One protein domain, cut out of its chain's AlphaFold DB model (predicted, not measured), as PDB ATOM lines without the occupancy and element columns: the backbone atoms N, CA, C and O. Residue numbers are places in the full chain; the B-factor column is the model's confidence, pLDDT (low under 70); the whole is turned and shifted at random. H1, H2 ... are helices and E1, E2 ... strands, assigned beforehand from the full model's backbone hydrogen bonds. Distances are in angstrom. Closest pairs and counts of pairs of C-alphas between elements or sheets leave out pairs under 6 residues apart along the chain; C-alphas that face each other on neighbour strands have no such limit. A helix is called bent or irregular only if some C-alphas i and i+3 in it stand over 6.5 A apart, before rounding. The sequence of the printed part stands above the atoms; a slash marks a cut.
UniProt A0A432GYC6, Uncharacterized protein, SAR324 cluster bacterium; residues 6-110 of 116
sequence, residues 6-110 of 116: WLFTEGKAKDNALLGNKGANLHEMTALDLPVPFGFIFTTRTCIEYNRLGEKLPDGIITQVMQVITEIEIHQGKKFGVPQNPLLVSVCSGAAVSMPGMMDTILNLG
ATOM      1  N   TRP A   6     -16.332 -33.968 -14.664       93.62
ATOM      2  CA  TRP A   6     -15.990 -34.486 -13.337       93.62
ATOM      3  C   TRP A   6     -16.931 -33.900 -12.291       93.62
ATOM      4  O   TRP A   6     -17.092 -32.684 -12.245       93.62
ATOM      5  N   LEU A   7     -17.546 -34.731 -11.451       94.00
ATOM      6  CA  LEU A   7     -18.309 -34.253 -10.292       94.00
ATOM      7  C   LEU A   7     -17.370 -33.568  -9.290       94.00
ATOM      8  O   LEU A   7     -16.181 -33.875  -9.239       94.00
ATOM      9  N   PHE A   8     -17.896 -32.685  -8.437       92.06
ATOM     10  CA  PHE A   8     -17.082 -32.056  -7.382       92.06
ATOM     11  C   PHE A   8     -16.482 -33.065  -6.398       92.06
ATOM     12  O   PHE A   8     -15.469 -32.777  -5.777       92.06
ATOM     13  N   THR A   9     -17.055 -34.260  -6.275       90.12
ATOM     14  CA  THR A   9     -16.533 -35.354  -5.441       90.12
ATOM     15  C   THR A   9     -15.434 -36.168  -6.122       90.12
ATOM     16  O   THR A   9     -14.787 -36.993  -5.481       90.12
ATOM     17  N   GLU A  10     -15.199 -35.960  -7.416       85.00
ATOM     18  CA  GLU A  10     -14.249 -36.741  -8.196       85.00
ATOM     19  C   GLU A  10     -12.923 -36.002  -8.330       85.00
ATOM     20  O   GLU A  10     -12.873 -34.848  -8.747       85.00
ATOM     21  N   GLY A  11     -11.826 -36.686  -8.012       70.94
ATOM     22  CA  GLY A  11     -10.502 -36.077  -8.052       70.94
ATOM     23  C   GLY A  11      -9.598 -36.550  -6.932       70.94
ATOM     24  O   GLY A  11      -9.964 -37.368  -6.091       70.94
ATOM     25  N   LYS A  12      -8.378 -36.027  -6.960       68.31
ATOM     26  CA  LYS A  12      -7.461 -36.000  -5.822       68.31
ATOM     27  C   LYS A  12      -7.171 -34.531  -5.518       68.31
ATOM     28  O   LYS A  12      -7.357 -33.686  -6.393       68.31
ATOM     29  N   ALA A  13      -6.715 -34.251  -4.298       60.84
ATOM     30  CA  ALA A  13      -6.448 -32.897  -3.817       60.84
ATOM     31  C   ALA A  13      -5.746 -32.003  -4.867       60.84
ATOM     32  O   ALA A  13      -4.774 -32.421  -5.493       60.84
ATOM     33  N   LYS A  14      -6.281 -30.781  -5.034       67.31
ATOM     34  CA  LYS A  14      -5.810 -29.650  -5.859       67.31
ATOM     35  C   LYS A  14      -5.078 -29.996  -7.169       67.31
ATOM     36  O   LYS A  14      -3.882 -29.760  -7.316       67.31
ATOM     37  N   ASP A  15      -5.832 -30.425  -8.181       85.12
ATOM     38  CA  ASP A  15      -5.376 -30.377  -9.580       85.12
ATOM     39  C   ASP A  15      -5.919 -29.125 -10.295       85.12
ATOM     40  O   ASP A  15      -6.855 -29.179 -11.097       85.12
ATOM     41  N   ASN A  16      -5.332 -27.960  -9.996       88.25
ATOM     42  CA  ASN A  16      -5.721 -26.689 -10.626       88.25
ATOM     43  C   ASN A  16      -5.474 -26.691 -12.139       88.25
ATOM     44  O   ASN A  16      -6.157 -25.976 -12.875       88.25
ATOM     45  N   ALA A  17      -4.495 -27.471 -12.608       89.75
ATOM     46  CA  ALA A  17      -4.176 -27.561 -14.023       89.75
ATOM     47  C   ALA A  17      -5.302 -28.258 -14.791       89.75
ATOM     48  O   ALA A  17      -5.622 -27.827 -15.896       89.75
ATOM     49  N   LEU A  18      -5.927 -29.287 -14.208       90.94
ATOM     50  CA  LEU A  18      -7.034 -30.026 -14.815       90.94
ATOM     51  C   LEU A  18      -8.409 -29.399 -14.550       90.94
ATOM     52  O   LEU A  18      -9.235 -29.354 -15.458       90.94
ATOM     53  N   LEU A  19      -8.673 -28.941 -13.324       91.19
ATOM     54  CA  LEU A  19     -10.002 -28.489 -12.884       91.19
ATOM     55  C   LEU A  19     -10.192 -26.966 -12.963       91.19
ATOM     56  O   LEU A  19     -11.308 -26.467 -12.817       91.19
ATOM     57  N   GLY A  20      -9.106 -26.214 -13.159       90.94
ATOM     58  CA  GLY A  20      -9.091 -24.766 -12.966       90.94
ATOM     59  C   GLY A  20      -9.154 -24.376 -11.483       90.94
ATOM     60  O   GLY A  20      -9.491 -25.184 -10.621       90.94
ATOM     61  N   ASN A  21      -8.858 -23.114 -11.162       90.06
ATOM     62  CA  ASN A  21      -8.812 -22.651  -9.767       90.06
ATOM     63  C   ASN A  21     -10.169 -22.752  -9.062       90.06
ATOM     64  O   ASN A  21     -10.245 -23.210  -7.926       90.06
ATOM     65  N   LYS A  22     -11.255 -22.336  -9.729       90.38
ATOM     66  CA  LYS A  22     -12.604 -22.412  -9.143       90.38
ATOM     67  C   LYS A  22     -13.043 -23.861  -8.945       90.38
ATOM     68  O   LYS A  22     -13.523 -24.194  -7.869       90.38
ATOM     69  N   GLY A  23     -12.846 -24.709  -9.957       91.31
ATOM     70  CA  GLY A  23     -13.203 -26.124  -9.886       91.31
ATOM     71  C   GLY A  23     -12.419 -26.866  -8.804       91.31
ATOM     72  O   GLY A  23     -13.012 -27.580  -8.004       91.31
ATOM     73  N   ALA A  24     -11.107 -26.632  -8.711       91.50
ATOM     74  CA  ALA A  24     -10.274 -27.235  -7.675       91.50
ATOM     75  C   ALA A  24     -10.662 -26.782  -6.258       91.50
ATOM     76  O   ALA A  24     -10.693 -27.607  -5.349       91.50
ATOM     77  N   ASN A  25     -11.009 -25.504  -6.070       91.44
ATOM     78  CA  ASN A  25     -11.502 -25.016  -4.781       91.44
ATOM     79  C   ASN A  25     -12.874 -25.616  -4.431       91.44
ATOM     80  O   ASN A  25     -13.086 -25.986  -3.285       91.44
ATOM     81  N   LEU A  26     -13.794 -25.748  -5.396       92.44
ATOM     82  CA  LEU A  26     -15.089 -26.406  -5.169       92.44
ATOM     83  C   LEU A  26     -14.905 -27.876  -4.783       92.44
ATOM     84  O   LEU A  26     -15.517 -28.322  -3.820       92.44
ATOM     85  N   HIS A  27     -14.007 -28.593  -5.465       92.31
ATOM     86  CA  HIS A  27     -13.631 -29.959  -5.101       92.31
ATOM     87  C   HIS A  27     -13.084 -30.040  -3.669       92.31
ATOM     88  O   HIS A  27     -13.526 -30.876  -2.889       92.31
ATOM     89  N   GLU A  28     -12.158 -29.149  -3.300       91.81
ATOM     90  CA  GLU A  28     -11.585 -29.089  -1.950       91.81
ATOM     91  C   GLU A  28     -12.654 -28.793  -0.891       91.81
ATOM     92  O   GLU A  28     -12.720 -29.481   0.122       91.81
ATOM     93  N   MET A  29     -13.536 -27.823  -1.137       92.69
ATOM     94  CA  MET A  29     -14.629 -27.500  -0.220       92.69
ATOM     95  C   MET A  29     -15.617 -28.667  -0.066       92.69
ATOM     96  O   MET A  29     -16.040 -28.948   1.052       92.69
ATOM     97  N   THR A  30     -15.952 -29.366  -1.156       91.81
ATOM     98  CA  THR A  30     -16.787 -30.577  -1.115       91.81
ATOM     99  C   THR A  30     -16.099 -31.714  -0.359       91.81
ATOM    100  O   THR A  30     -16.752 -32.389   0.426       91.81
ATOM    101  N   ALA A  31     -14.789 -31.907  -0.534       90.31
ATOM    102  CA  ALA A  31     -14.018 -32.919   0.192       90.31
ATOM    103  C   ALA A  31     -13.876 -32.621   1.698       90.31
ATOM    104  O   ALA A  31     -13.588 -33.526   2.476       90.31
ATOM    105  N   LEU A  32     -14.059 -31.360   2.101       92.12
ATOM    106  CA  LEU A  32     -14.075 -30.905   3.494       92.12
ATOM    107  C   LEU A  32     -15.487 -30.882   4.108       92.12
ATOM    108  O   LEU A  32     -15.667 -30.291   5.172       92.12
ATOM    109  N   ASP A  33     -16.486 -31.468   3.439       90.94
ATOM    110  CA  ASP A  33     -17.893 -31.489   3.868       90.94
ATOM    111  C   ASP A  33     -18.493 -30.090   4.131       90.94
ATOM    112  O   ASP A  33     -19.427 -29.917   4.919       90.94
ATOM    113  N   LEU A  34     -17.977 -29.056   3.454       92.81
ATOM    114  CA  LEU A  34     -18.569 -27.721   3.509       92.81
ATOM    115  C   LEU A  34     -19.880 -27.684   2.706       92.81
ATOM    116  O   LEU A  34     -20.018 -28.405   1.715       92.81
ATOM    117  N   PRO A  35     -20.841 -26.812   3.074       91.44
ATOM    118  CA  PRO A  35     -22.132 -26.710   2.395       91.44
ATOM    119  C   PRO A  35     -21.990 -26.061   1.007       91.44
ATOM    120  O   PRO A  35     -22.277 -24.880   0.811       91.44
ATOM    121  N   VAL A  36     -21.531 -26.844   0.034       91.31
ATOM    122  CA  VAL A  36     -21.375 -26.457  -1.371       91.31
ATOM    123  C   VAL A  36     -22.520 -27.063  -2.184       91.31
ATOM    124  O   VAL A  36     -22.758 -28.269  -2.084       91.31
ATOM    125  N   PRO A  37     -23.227 -26.280  -3.018       90.50
ATOM    126  CA  PRO A  37     -24.188 -26.836  -3.965       90.50
ATOM    127  C   PRO A  37     -23.520 -27.868  -4.880       90.50
ATOM    128  O   PRO A  37     -22.479 -27.591  -5.472       90.50
ATOM    129  N   PHE A  38     -24.112 -29.056  -5.006       90.50
ATOM    130  CA  PHE A  38     -23.526 -30.142  -5.789       90.50
ATOM    131  C   PHE A  38     -23.511 -29.818  -7.291       90.50
ATOM    132  O   PHE A  38     -24.476 -29.261  -7.822       90.50
ATOM    133  N   GLY A  39     -22.422 -30.177  -7.974       94.75
ATOM    134  CA  GLY A  39     -22.170 -29.794  -9.359       94.75
ATOM    135  C   GLY A  39     -21.050 -30.599 -10.022       94.75
ATOM    136  O   GLY A  39     -20.536 -31.573  -9.466       94.75
ATOM    137  N   PHE A  40     -20.670 -30.179 -11.229       95.50
ATOM    138  CA  PHE A  40     -19.587 -30.781 -12.003       95.50
ATOM    139  C   PHE A  40     -18.719 -29.727 -12.704       95.50
ATOM    140  O   PHE A  40     -19.069 -28.551 -12.791       95.50
ATOM    141  N   ILE A  41     -17.576 -30.174 -13.218       94.50
ATOM    142  CA  ILE A  41     -16.524 -29.378 -13.843       94.50
ATOM    143  C   ILE A  41     -16.230 -29.971 -15.223       94.50
ATOM    144  O   ILE A  41     -15.971 -31.169 -15.350       94.50
ATOM    145  N   PHE A  42     -16.220 -29.130 -16.258       94.75
ATOM    146  CA  PHE A  42     -15.539 -29.465 -17.507       94.75
ATOM    147  C   PHE A  42     -14.042 -29.253 -17.317       94.75
ATOM    148  O   PHE A  42     -13.617 -28.170 -16.917       94.75
ATOM    149  N   THR A  43     -13.236 -30.271 -17.600       92.88
ATOM    150  CA  THR A  43     -11.787 -30.140 -17.412       92.88
ATOM    151  C   THR A  43     -11.178 -29.143 -18.398       92.88
ATOM    152  O   THR A  43     -11.668 -28.958 -19.516       92.88
ATOM    153  N   THR A  44     -10.042 -28.552 -18.041       92.06
ATOM    154  CA  THR A  44      -9.247 -27.717 -18.955       92.06
ATOM    155  C   THR A  44      -8.847 -28.483 -20.219       92.06
ATOM    156  O   THR A  44      -8.850 -27.916 -21.308       92.06
ATOM    157  N   ARG A  45      -8.589 -29.795 -20.109       91.88
ATOM    158  CA  ARG A  45      -8.315 -30.678 -21.254       91.88
ATOM    159  C   ARG A  45      -9.487 -30.752 -22.222       91.88
ATOM    160  O   ARG A  45      -9.269 -30.754 -23.426       91.88
ATOM    161  N   THR A  46     -10.715 -30.763 -21.714       93.94
ATOM    162  CA  THR A  46     -11.922 -30.714 -22.546       93.94
ATOM    163  C   THR A  46     -12.002 -29.413 -23.335       93.94
ATOM    164  O   THR A  46     -12.335 -29.444 -24.516       93.94
ATOM    165  N   CYS A  47     -11.633 -28.285 -22.723       93.00
ATOM    166  CA  CYS A  47     -11.539 -27.004 -23.426       93.00
ATOM    167  C   CYS A  47     -10.437 -27.020 -24.504       93.00
ATOM    168  O   CYS A  47     -10.667 -26.582 -25.630       93.00
ATOM    169  N   ILE A  48      -9.258 -27.575 -24.204       92.94
ATOM    170  CA  ILE A  48      -8.170 -27.736 -25.188       92.94
ATOM    171  C   ILE A  48      -8.633 -28.588 -26.374       92.94
ATOM    172  O   ILE A  48      -8.404 -28.216 -27.523       92.94
ATOM    173  N   GLU A  49      -9.315 -29.702 -26.110       94.81
ATOM    174  CA  GLU A  49      -9.819 -30.593 -27.155       94.81
ATOM    175  C   GLU A  49     -10.901 -29.922 -28.010       94.81
ATOM    176  O   GLU A  49     -10.840 -29.999 -29.232       94.81
ATOM    177  N   TYR A  50     -11.835 -29.196 -27.389       95.44
ATOM    178  CA  TYR A  50     -12.837 -28.393 -28.096       95.44
ATOM    179  C   TYR A  50     -12.196 -27.407 -29.087       95.44
ATOM    180  O   TYR A  50     -12.594 -27.344 -30.251       95.44
ATOM    181  N   ASN A  51     -11.146 -26.695 -28.662       94.81
ATOM    182  CA  ASN A  51     -10.392 -25.798 -29.541       94.81
ATOM    183  C   ASN A  51      -9.651 -26.565 -30.649       94.81
ATOM    184  O   ASN A  51      -9.698 -26.171 -31.812       94.81
ATOM    185  N   ARG A  52      -9.006 -27.691 -30.314       96.12
ATOM    186  CA  ARG A  52      -8.278 -28.539 -31.276       96.12
ATOM    187  C   ARG A  52      -9.191 -29.089 -32.376       96.12
ATOM    188  O   ARG A  52      -8.747 -29.253 -33.510       96.12
ATOM    189  N   LEU A  53     -10.451 -29.368 -32.052       96.12
ATOM    190  CA  LEU A  53     -11.469 -29.845 -32.990       96.12
ATOM    191  C   LEU A  53     -12.123 -28.720 -33.817       96.12
ATOM    192  O   LEU A  53     -13.036 -28.998 -34.597       96.12
ATOM    193  N   GLY A  54     -11.661 -27.473 -33.676       96.38
ATOM    194  CA  GLY A  54     -12.216 -26.315 -34.375       96.38
ATOM    195  C   GLY A  54     -13.582 -25.924 -33.828       96.38
ATOM    196  O   GLY A  54     -14.543 -25.848 -34.589       96.38
ATOM    197  N   GLU A  55     -13.664 -25.744 -32.506       94.44
ATOM    198  CA  GLU A  55     -14.881 -25.344 -31.782       94.44
ATOM    199  C   GLU A  55     -16.019 -26.372 -31.874       94.44
ATOM    200  O   GLU A  55     -17.210 -26.056 -31.779       94.44
ATOM    201  N   LYS A  56     -15.648 -27.645 -32.024       96.00
ATOM    202  CA  LYS A  56     -16.577 -28.775 -32.027       96.00
ATOM    203  C   LYS A  56     -16.491 -29.537 -30.718       96.00
ATOM    204  O   LYS A  56     -15.414 -29.768 -30.170       96.00
ATOM    205  N   LEU A  57     -17.654 -29.946 -30.227       94.31
ATOM    206  CA  LEU A  57     -17.759 -30.756 -29.023       94.31
ATOM    207  C   LEU A  57     -17.071 -32.120 -29.226       94.31
ATOM    208  O   LEU A  57     -17.344 -32.770 -30.236       94.31
ATOM    209  N   PRO A  58     -16.222 -32.572 -28.282       93.19
ATOM    210  CA  PRO A  58     -15.632 -33.907 -28.336       93.19
ATOM    211  C   PRO A  58     -16.696 -35.010 -28.312       93.19
ATOM    212  O   PRO A  58     -17.723 -34.887 -27.637       93.19
ATOM    213  N   ASP A  59     -16.422 -36.124 -28.989       92.38
ATOM    214  CA  ASP A  59     -17.357 -37.246 -29.066       92.38
ATOM    215  C   ASP A  59     -17.749 -37.774 -27.676       92.38
ATOM    216  O   ASP A  59     -16.918 -37.988 -26.788       92.38
ATOM    217  N   GLY A  60     -19.050 -37.992 -27.480       92.25
ATOM    218  CA  GLY A  60     -19.605 -38.541 -26.240       92.25
ATOM    219  C   GLY A  60     -19.636 -37.578 -25.047       92.25
ATOM    220  O   GLY A  60     -20.050 -37.992 -23.962       92.25
ATOM    221  N   ILE A  61     -19.247 -36.304 -25.207       94.81
ATOM    222  CA  ILE A  61     -19.316 -35.321 -24.113       94.81
ATOM    223  C   ILE A  61     -20.753 -35.092 -23.636       94.81
ATOM    224  O   ILE A  61     -20.990 -35.038 -22.435       94.81
ATOM    225  N   ILE A  62     -21.722 -35.040 -24.556       94.88
ATOM    226  CA  ILE A  62     -23.141 -34.856 -24.219       94.88
ATOM    227  C   ILE A  62     -23.637 -36.002 -23.339       94.88
ATOM    228  O   ILE A  62     -24.271 -35.758 -22.318       94.88
ATOM    229  N   THR A  63     -23.283 -37.246 -23.668       95.31
ATOM    230  CA  THR A  63     -23.632 -38.412 -22.849       95.31
ATOM    231  C   THR A  63     -23.055 -38.298 -21.437       95.31
ATOM    232  O   THR A  63     -23.774 -38.541 -20.473       95.31
ATOM    233  N   GLN A  64     -21.795 -37.870 -21.298       95.06
ATOM    234  CA  GLN A  64     -21.175 -37.648 -19.985       95.06
ATOM    235  C   GLN A  64     -21.877 -36.536 -19.198       95.06
ATOM    236  O   GLN A  64     -22.115 -36.697 -18.005       95.06
ATOM    237  N   VAL A  65     -22.249 -35.431 -19.856       95.62
ATOM    238  CA  VAL A  65     -23.009 -34.338 -19.227       95.62
ATOM    239  C   VAL A  65     -24.362 -34.838 -18.721       95.62
ATOM    240  O   VAL A  65     -24.716 -34.578 -17.576       95.62
ATOM    241  N   MET A  66     -25.100 -35.605 -19.527       95.25
ATOM    242  CA  MET A  66     -26.394 -36.160 -19.113       95.25
ATOM    243  C   MET A  66     -26.262 -37.115 -17.919       95.25
ATOM    244  O   MET A  66     -27.117 -37.109 -17.032       95.25
ATOM    245  N   GLN A  67     -25.177 -37.895 -17.857       95.19
ATOM    246  CA  GLN A  67     -24.879 -38.758 -16.713       95.19
ATOM    247  C   GLN A  67     -24.656 -37.936 -15.438       95.19
ATOM    248  O   GLN A  67     -25.321 -38.184 -14.439       95.19
ATOM    249  N   VAL A  68     -23.796 -36.913 -15.471       95.69
ATOM    250  CA  VAL A  68     -23.539 -36.096 -14.269       95.69
ATOM    251  C   VAL A  68     -24.730 -35.222 -13.873       95.69
ATOM    252  O   VAL A  68     -24.942 -34.996 -12.686       95.69
ATOM    253  N   ILE A  69     -25.549 -34.761 -14.825       96.25
ATOM    254  CA  ILE A  69     -26.818 -34.084 -14.515       96.25
ATOM    255  C   ILE A  69     -27.746 -35.038 -13.764       96.25
ATOM    256  O   ILE A  69     -28.311 -34.640 -12.751       96.25
ATOM    257  N   THR A  70     -27.847 -36.297 -14.199       96.12
ATOM    258  CA  THR A  70     -28.646 -37.319 -13.501       96.12
ATOM    259  C   THR A  70     -28.173 -37.511 -12.055       96.12
ATOM    260  O   THR A  70     -28.999 -37.574 -11.148       96.12
ATOM    261  N   GLU A  71     -26.861 -37.521 -11.807       95.62
ATOM    262  CA  GLU A  71     -26.313 -37.581 -10.442       95.62
ATOM    263  C   GLU A  71     -26.698 -36.346  -9.608       95.62
ATOM    264  O   GLU A  71     -27.091 -36.470  -8.446       95.62
ATOM    265  N   ILE A  72     -26.663 -35.143 -10.198       95.25
ATOM    266  CA  ILE A  72     -27.095 -33.915  -9.510       95.25
ATOM    267  C   ILE A  72     -28.584 -33.954  -9.179       95.25
ATOM    268  O   ILE A  72     -28.979 -33.562  -8.082       95.25
ATOM    269  N   GLU A  73     -29.413 -34.427 -10.106       96.06
ATOM    270  CA  GLU A  73     -30.847 -34.591  -9.885       96.06
ATOM    271  C   GLU A  73     -31.140 -35.506  -8.695       96.06
ATOM    272  O   GLU A  73     -31.979 -35.171  -7.857       96.06
ATOM    273  N   ILE A  74     -30.432 -36.637  -8.596       94.94
ATOM    274  CA  ILE A  74     -30.548 -37.577  -7.475       94.94
ATOM    275  C   ILE A  74     -30.142 -36.889  -6.169       94.94
ATOM    276  O   ILE A  74     -30.883 -36.949  -5.190       94.94
ATOM    277  N   HIS A  75     -29.005 -36.191  -6.163       92.81
ATOM    278  CA  HIS A  75     -28.472 -35.558  -4.957       92.81
ATOM    279  C   HIS A  75     -29.314 -34.366  -4.470       92.81
ATOM    280  O   HIS A  75     -29.394 -34.109  -3.270       92.81
ATOM    281  N   GLN A  76     -29.929 -33.608  -5.382       92.00
ATOM    282  CA  GLN A  76     -30.751 -32.442  -5.037       92.00
ATOM    283  C   GLN A  76     -32.252 -32.745  -4.951       92.00
ATOM    284  O   GLN A  76     -33.023 -31.877  -4.539       92.00
ATOM    285  N   GLY A  77     -32.691 -33.937  -5.362       95.00
ATOM    286  CA  GLY A  77     -34.109 -34.298  -5.436       95.00
ATOM    287  C   GLY A  77     -34.908 -33.462  -6.445       95.00
ATOM    288  O   GLY A  77     -36.124 -33.350  -6.312       95.00
ATOM    289  N   LYS A  78     -34.237 -32.853  -7.430       95.75
ATOM    290  CA  LYS A  78     -34.802 -31.954  -8.455       95.75
ATOM    291  C   LYS A  78     -34.600 -32.535  -9.850       95.75
ATOM    292  O   LYS A  78     -33.812 -33.458 -10.014       95.75
ATOM    293  N   LYS A  79     -35.291 -32.001 -10.860       96.25
ATOM    294  CA  LYS A  79     -35.233 -32.514 -12.237       96.25
ATOM    295  C   LYS A  79     -34.992 -31.415 -13.271       96.25
ATOM    296  O   LYS A  79     -35.709 -30.416 -13.306       96.25
ATOM    297  N   PHE A  80     -33.974 -31.578 -14.111       95.75
ATOM    298  CA  PHE A  80     -33.607 -30.604 -15.135       95.75
ATOM    299  C   PHE A  80     -34.646 -30.608 -16.257       95.75
ATOM    300  O   PHE A  80     -34.985 -31.653 -16.808       95.75
ATOM    301  N   GLY A  81     -35.188 -29.432 -16.582       93.88
ATOM    302  CA  GLY A  81     -36.236 -29.297 -17.598       93.88
ATOM    303  C   GLY A  81     -37.631 -29.784 -17.174       93.88
ATOM    304  O   GLY A  81     -38.527 -29.825 -18.015       93.88
ATOM    305  N   VAL A  82     -37.846 -30.122 -15.894       94.94
ATOM    306  CA  VAL A  82     -39.147 -30.575 -15.370       94.94
ATOM    307  C   VAL A  82     -39.807 -29.469 -14.529       94.94
ATOM    308  O   VAL A  82     -39.273 -29.117 -13.477       94.94
ATOM    309  N   PRO A  83     -40.983 -28.948 -14.933       93.75
ATOM    310  CA  PRO A  83     -41.656 -27.830 -14.261       93.75
ATOM    311  C   PRO A  83     -42.014 -28.024 -12.791       93.75
ATOM    312  O   PRO A  83     -42.014 -27.066 -12.030       93.75
ATOM    313  N   GLN A  84     -42.354 -29.246 -12.379       93.00
ATOM    314  CA  GLN A  84     -42.926 -29.489 -11.052       93.00
ATOM    315  C   GLN A  84     -41.907 -29.295  -9.920       93.00
ATOM    316  O   GLN A  84     -42.284 -28.889  -8.826       93.00
ATOM    317  N   ASN A  85     -40.631 -29.607 -10.169       94.31
ATOM    318  CA  ASN A  85     -39.540 -29.403  -9.215       94.31
ATOM    319  C   ASN A  85     -38.211 -29.195  -9.966       94.31
ATOM    320  O   ASN A  85     -37.399 -30.126 -10.075       94.31
ATOM    321  N   PRO A  86     -38.013 -28.003 -10.553       96.19
ATOM    322  CA  PRO A  86     -36.974 -27.792 -11.542       96.19
ATOM    323  C   PRO A  86     -35.583 -27.732 -10.917       96.19
ATOM    324  O   PRO A  86     -35.343 -27.048  -9.920       96.19
ATOM    325  N   LEU A  87     -34.635 -28.417 -11.554       96.75
ATOM    326  CA  LEU A  87     -33.210 -28.189 -11.347       96.75
ATOM    327  C   LEU A  87     -32.776 -27.013 -12.227       96.75
ATOM    328  O   LEU A  87     -32.878 -27.080 -13.450       96.75
ATOM    329  N   LEU A  88     -32.267 -25.960 -11.591       96.38
ATOM    330  CA  LEU A  88     -31.598 -24.842 -12.250       96.38
ATOM    331  C   LEU A  88     -30.115 -24.890 -11.906       96.38
ATOM    332  O   LEU A  88     -29.750 -25.250 -10.785       96.38
ATOM    333  N   VAL A  89     -29.264 -24.512 -12.856       96.00
ATOM    334  CA  VAL A  89     -27.808 -24.532 -12.674       96.00
ATOM    335  C   VAL A  89     -27.195 -23.169 -12.971       96.00
ATOM    336  O   VAL A  89     -27.722 -22.379 -13.756       96.00
ATOM    337  N   SER A  90     -26.059 -22.894 -12.335       96.25
ATOM    338  CA  SER A  90     -25.187 -21.779 -12.694       96.25
ATOM    339  C   SER A  90     -24.020 -22.285 -13.533       96.25
ATOM    340  O   SER A  90     -23.390 -23.277 -13.164       96.25
ATOM    341  N   VAL A  91     -23.689 -21.583 -14.613       95.62
ATOM    342  CA  VAL A  91     -22.512 -21.871 -15.438       95.62
ATOM    343  C   VAL A  91     -21.476 -20.780 -15.212       95.62
ATOM    344  O   VAL A  91     -21.722 -19.606 -15.482       95.62
ATOM    345  N   CYS A  92     -20.313 -21.181 -14.703       92.38
ATOM    346  CA  CYS A  92     -19.224 -20.282 -14.337       92.38
ATOM    347  C   CYS A  92     -17.944 -20.672 -15.081       92.38
ATOM    348  O   CYS A  92     -17.526 -21.828 -15.034       92.38
ATOM    349  N   SER A  93     -17.269 -19.700 -15.694       91.31
ATOM    350  CA  SER A  93     -15.932 -19.907 -16.257       91.31
ATOM    351  C   SER A  93     -14.873 -20.028 -15.152       91.31
ATOM    352  O   SER A  93     -14.943 -19.358 -14.111       91.31
ATOM    353  N   GLY A  94     -13.874 -20.886 -15.366       85.88
ATOM    354  CA  GLY A  94     -12.767 -21.091 -14.434       85.88
ATOM    355  C   GLY A  94     -11.530 -21.651 -15.128       85.88
ATOM    356  O   GLY A  94     -11.527 -22.796 -15.562       85.88
ATOM    357  N   ALA A  95     -10.468 -20.853 -15.199       85.00
ATOM    358  CA  ALA A  95      -9.165 -21.281 -15.702       85.00
ATOM    359  C   ALA A  95      -8.191 -21.617 -14.557       85.00
ATOM    360  O   ALA A  95      -8.460 -21.338 -13.383       85.00
ATOM    361  N   ALA A  96      -7.045 -22.215 -14.898       82.12
ATOM    362  CA  ALA A  96      -5.966 -22.524 -13.949       82.12
ATOM    363  C   ALA A  96      -5.329 -21.268 -13.330       82.12
ATOM    364  O   ALA A  96      -4.776 -21.318 -12.237       82.12
ATOM    365  N   VAL A  97      -5.433 -20.126 -14.010       78.25
ATOM    366  CA  VAL A  97      -5.062 -18.801 -13.507       78.25
ATOM    367  C   VAL A  97      -6.202 -17.832 -13.793       78.25
ATOM    368  O   VAL A  97      -6.949 -18.020 -14.752       78.25
ATOM    369  N   SER A  98      -6.378 -16.820 -12.942       70.81
ATOM    370  CA  SER A  98      -7.418 -15.813 -13.166       70.81
ATOM    371  C   SER A  98      -7.094 -15.027 -14.436       70.81
ATOM    372  O   SER A  98      -6.005 -14.468 -14.546       70.81
ATOM    373  N   MET A  99      -8.023 -15.002 -15.389       71.00
ATOM    374  CA  MET A  99      -7.869 -14.284 -16.651       71.00
ATOM    375  C   MET A  99      -8.991 -13.247 -16.804       71.00
ATOM    376  O   MET A  99     -10.165 -13.626 -16.729       71.00
ATOM    377  N   PRO A 100      -8.672 -11.956 -17.012       69.56
ATOM    378  CA  PRO A 100      -9.664 -10.979 -17.448       69.56
ATOM    379  C   PRO A 100     -10.162 -11.326 -18.861       69.56
ATOM    380  O   PRO A 100      -9.388 -11.799 -19.691       69.56
ATOM    381  N   GLY A 101     -11.454 -11.110 -19.131       71.81
ATOM    382  CA  GLY A 101     -12.083 -11.429 -20.424       71.81
ATOM    383  C   GLY A 101     -12.675 -12.840 -20.541       71.81
ATOM    384  O   GLY A 101     -13.072 -13.242 -21.631       71.81
ATOM    385  N   MET A 102     -12.748 -13.603 -19.444       73.56
ATOM    386  CA  MET A 102     -13.514 -14.853 -19.422       73.56
ATOM    387  C   MET A 102     -15.025 -14.589 -19.414       73.56
ATOM    388  O   MET A 102     -15.475 -13.533 -18.981       73.56
ATOM    389  N   MET A 103     -15.793 -15.583 -19.864       81.12
ATOM    390  CA  MET A 103     -17.257 -15.555 -19.904       81.12
ATOM    391  C   MET A 103     -17.869 -15.169 -18.549       81.12
ATOM    392  O   MET A 103     -17.462 -15.711 -17.512       81.12
ATOM    393  N   ASP A 104     -18.878 -14.298 -18.597       84.56
ATOM    394  CA  ASP A 104     -19.707 -13.936 -17.450       84.56
ATOM    395  C   ASP A 104     -20.447 -15.152 -16.877       84.56
ATOM    396  O   ASP A 104     -20.772 -16.117 -17.574       84.56
ATOM    397  N   THR A 105     -20.729 -15.108 -15.576       91.25
ATOM    398  CA  THR A 105     -21.514 -16.152 -14.913       91.25
ATOM    399  C   THR A 105     -22.961 -16.126 -15.404       91.25
ATOM    400  O   THR A 105     -23.656 -15.124 -15.238       91.25
ATOM    401  N   ILE A 106     -23.448 -17.255 -15.924       95.25
ATOM    402  CA  ILE A 106     -24.870 -17.455 -16.223       95.25
ATOM    403  C   ILE A 106     -25.533 -18.078 -15.001       95.25
ATOM    404  O   ILE A 106     -25.131 -19.149 -14.548       95.25
ATOM    405  N   LEU A 107     -26.568 -17.426 -14.482       96.19
ATOM    406  CA  LEU A 107     -27.413 -17.953 -13.411       96.19
ATOM    407  C   LEU A 107     -28.738 -18.465 -13.981       96.19
ATOM    408  O   LEU A 107     -29.160 -18.049 -15.058       96.19
ATOM    409  N   ASN A 108     -29.411 -19.336 -13.227       95.38
ATOM    410  CA  ASN A 108     -30.754 -19.841 -13.532       95.38
ATOM    411  C   ASN A 108     -30.889 -20.528 -14.905       95.38
ATOM    412  O   ASN A 108     -31.955 -20.498 -15.522       95.38
ATOM    413  N   LEU A 109     -29.826 -21.178 -15.389       96.38
ATOM    414  CA  LEU A 109     -29.911 -21.970 -16.609       96.38
ATOM    415  C   LEU A 109     -30.851 -23.155 -16.369       96.38
ATOM    416  O   LEU A 109     -30.678 -23.915 -15.415       96.38
ATOM    417  N   GLY A 110     -31.845 -23.293 -17.247       94.69
ATOM    418  CA  GLY A 110     -32.930 -24.273 -17.136       94.69
ATOM    419  C   GLY A 110     -34.323 -23.638 -17.151       94.69
ATOM    420  O   GLY A 110     -35.293 -24.337 -17.445       94.69
TER     421      GLY A 110
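What this domain is: This is residues 6 to 110 of the 116 residues of an uncharacterized protein of SAR324 cluster bacterium (UniProt A0A432GYC6). One short strand, E1, sits near the middle, with the helices H1, H2 and H3 placed round it and a small two-stranded hairpin, E2 and E3, along another side. A long loop, residues 92 to 105, joins the two hairpin strands and swings back toward H1, while the loop of residues 77 to 88 makes one end of the longest axis. The 105 printed residues hold three named helices and three named strands, in the order H1, E1, H2, H3, E2, E3; the one sheet has the order E2 - E3 and is antiparallel. The class is mostly helix, although the named elements hold 51 residues, under half of those printed. The whole is compact, with a radius of gyration of the C-alphas of 14.2 A and spans of 39 by 34 by 25 A.

How they stand to each other: Start at the hairpin of E2, residues 89 to 91, and E3, residues 106 to 109: they run antiparallel at 156 degrees. Look there for N 91 and O 106, 2.8 A apart, and N 89 and O 109, 3.0 A apart, both within hydrogen-bond range. E1, residues 40 to 42, is apart from both and pairs with no named strand, but its residues 40 to 41 pair antiparallel with residues 6 to 7. H3, residues 61 to 76, comes nearest to E1 at the C-alphas of Phe 40 and Val 68, 7.0 A apart. H1, residues 16 to 31, comes nearest to E1 at the C-alphas of Gly 23 and Ile 41, 6.1 A apart. H1 touches H2, residues 44 to 52, with residues 17 to 20 alone, the closest C-alphas being those of Leu 18 and Thr 44, 5.2 A apart. Their tilt of 33 degrees is shallow, only just short of steep, and they run opposite ways. H3 is apart from H1 and from H2. Every O i to N i+4 pair is within hydrogen-bond range in H2 and H3, and 9 of 12 are in H1.

Where its parts are: Find C-alpha 16 at (-5.721, -26.689, -10.626); from there H1 runs 15.0 A to C-alpha 31. It is irregular, with C-alphas 18 and 21 standing 9.1 A apart, and has a kink of 80 degrees near residue 23. H2 covers 12.4 A, and H3 runs 22.4 A from C-alpha 61 at (-19.316, -35.321, -24.113) to C-alpha 76. The strands are short: E1 7.0 A, E2 6.5 A, and E3 6.8 A, ending at C-alpha 109 at (-29.911, -21.970, -16.609).

The domain as a whole: The two C-alphas farthest apart are those of Arg 52 and Gln 84, at 40.1 A. The printed part has no cut; the links H3 to E2 and E2 to E3 are long. The mean pLDDT of the printed part is 90.8, and residues 12 to 14 and residue 100 are under 70.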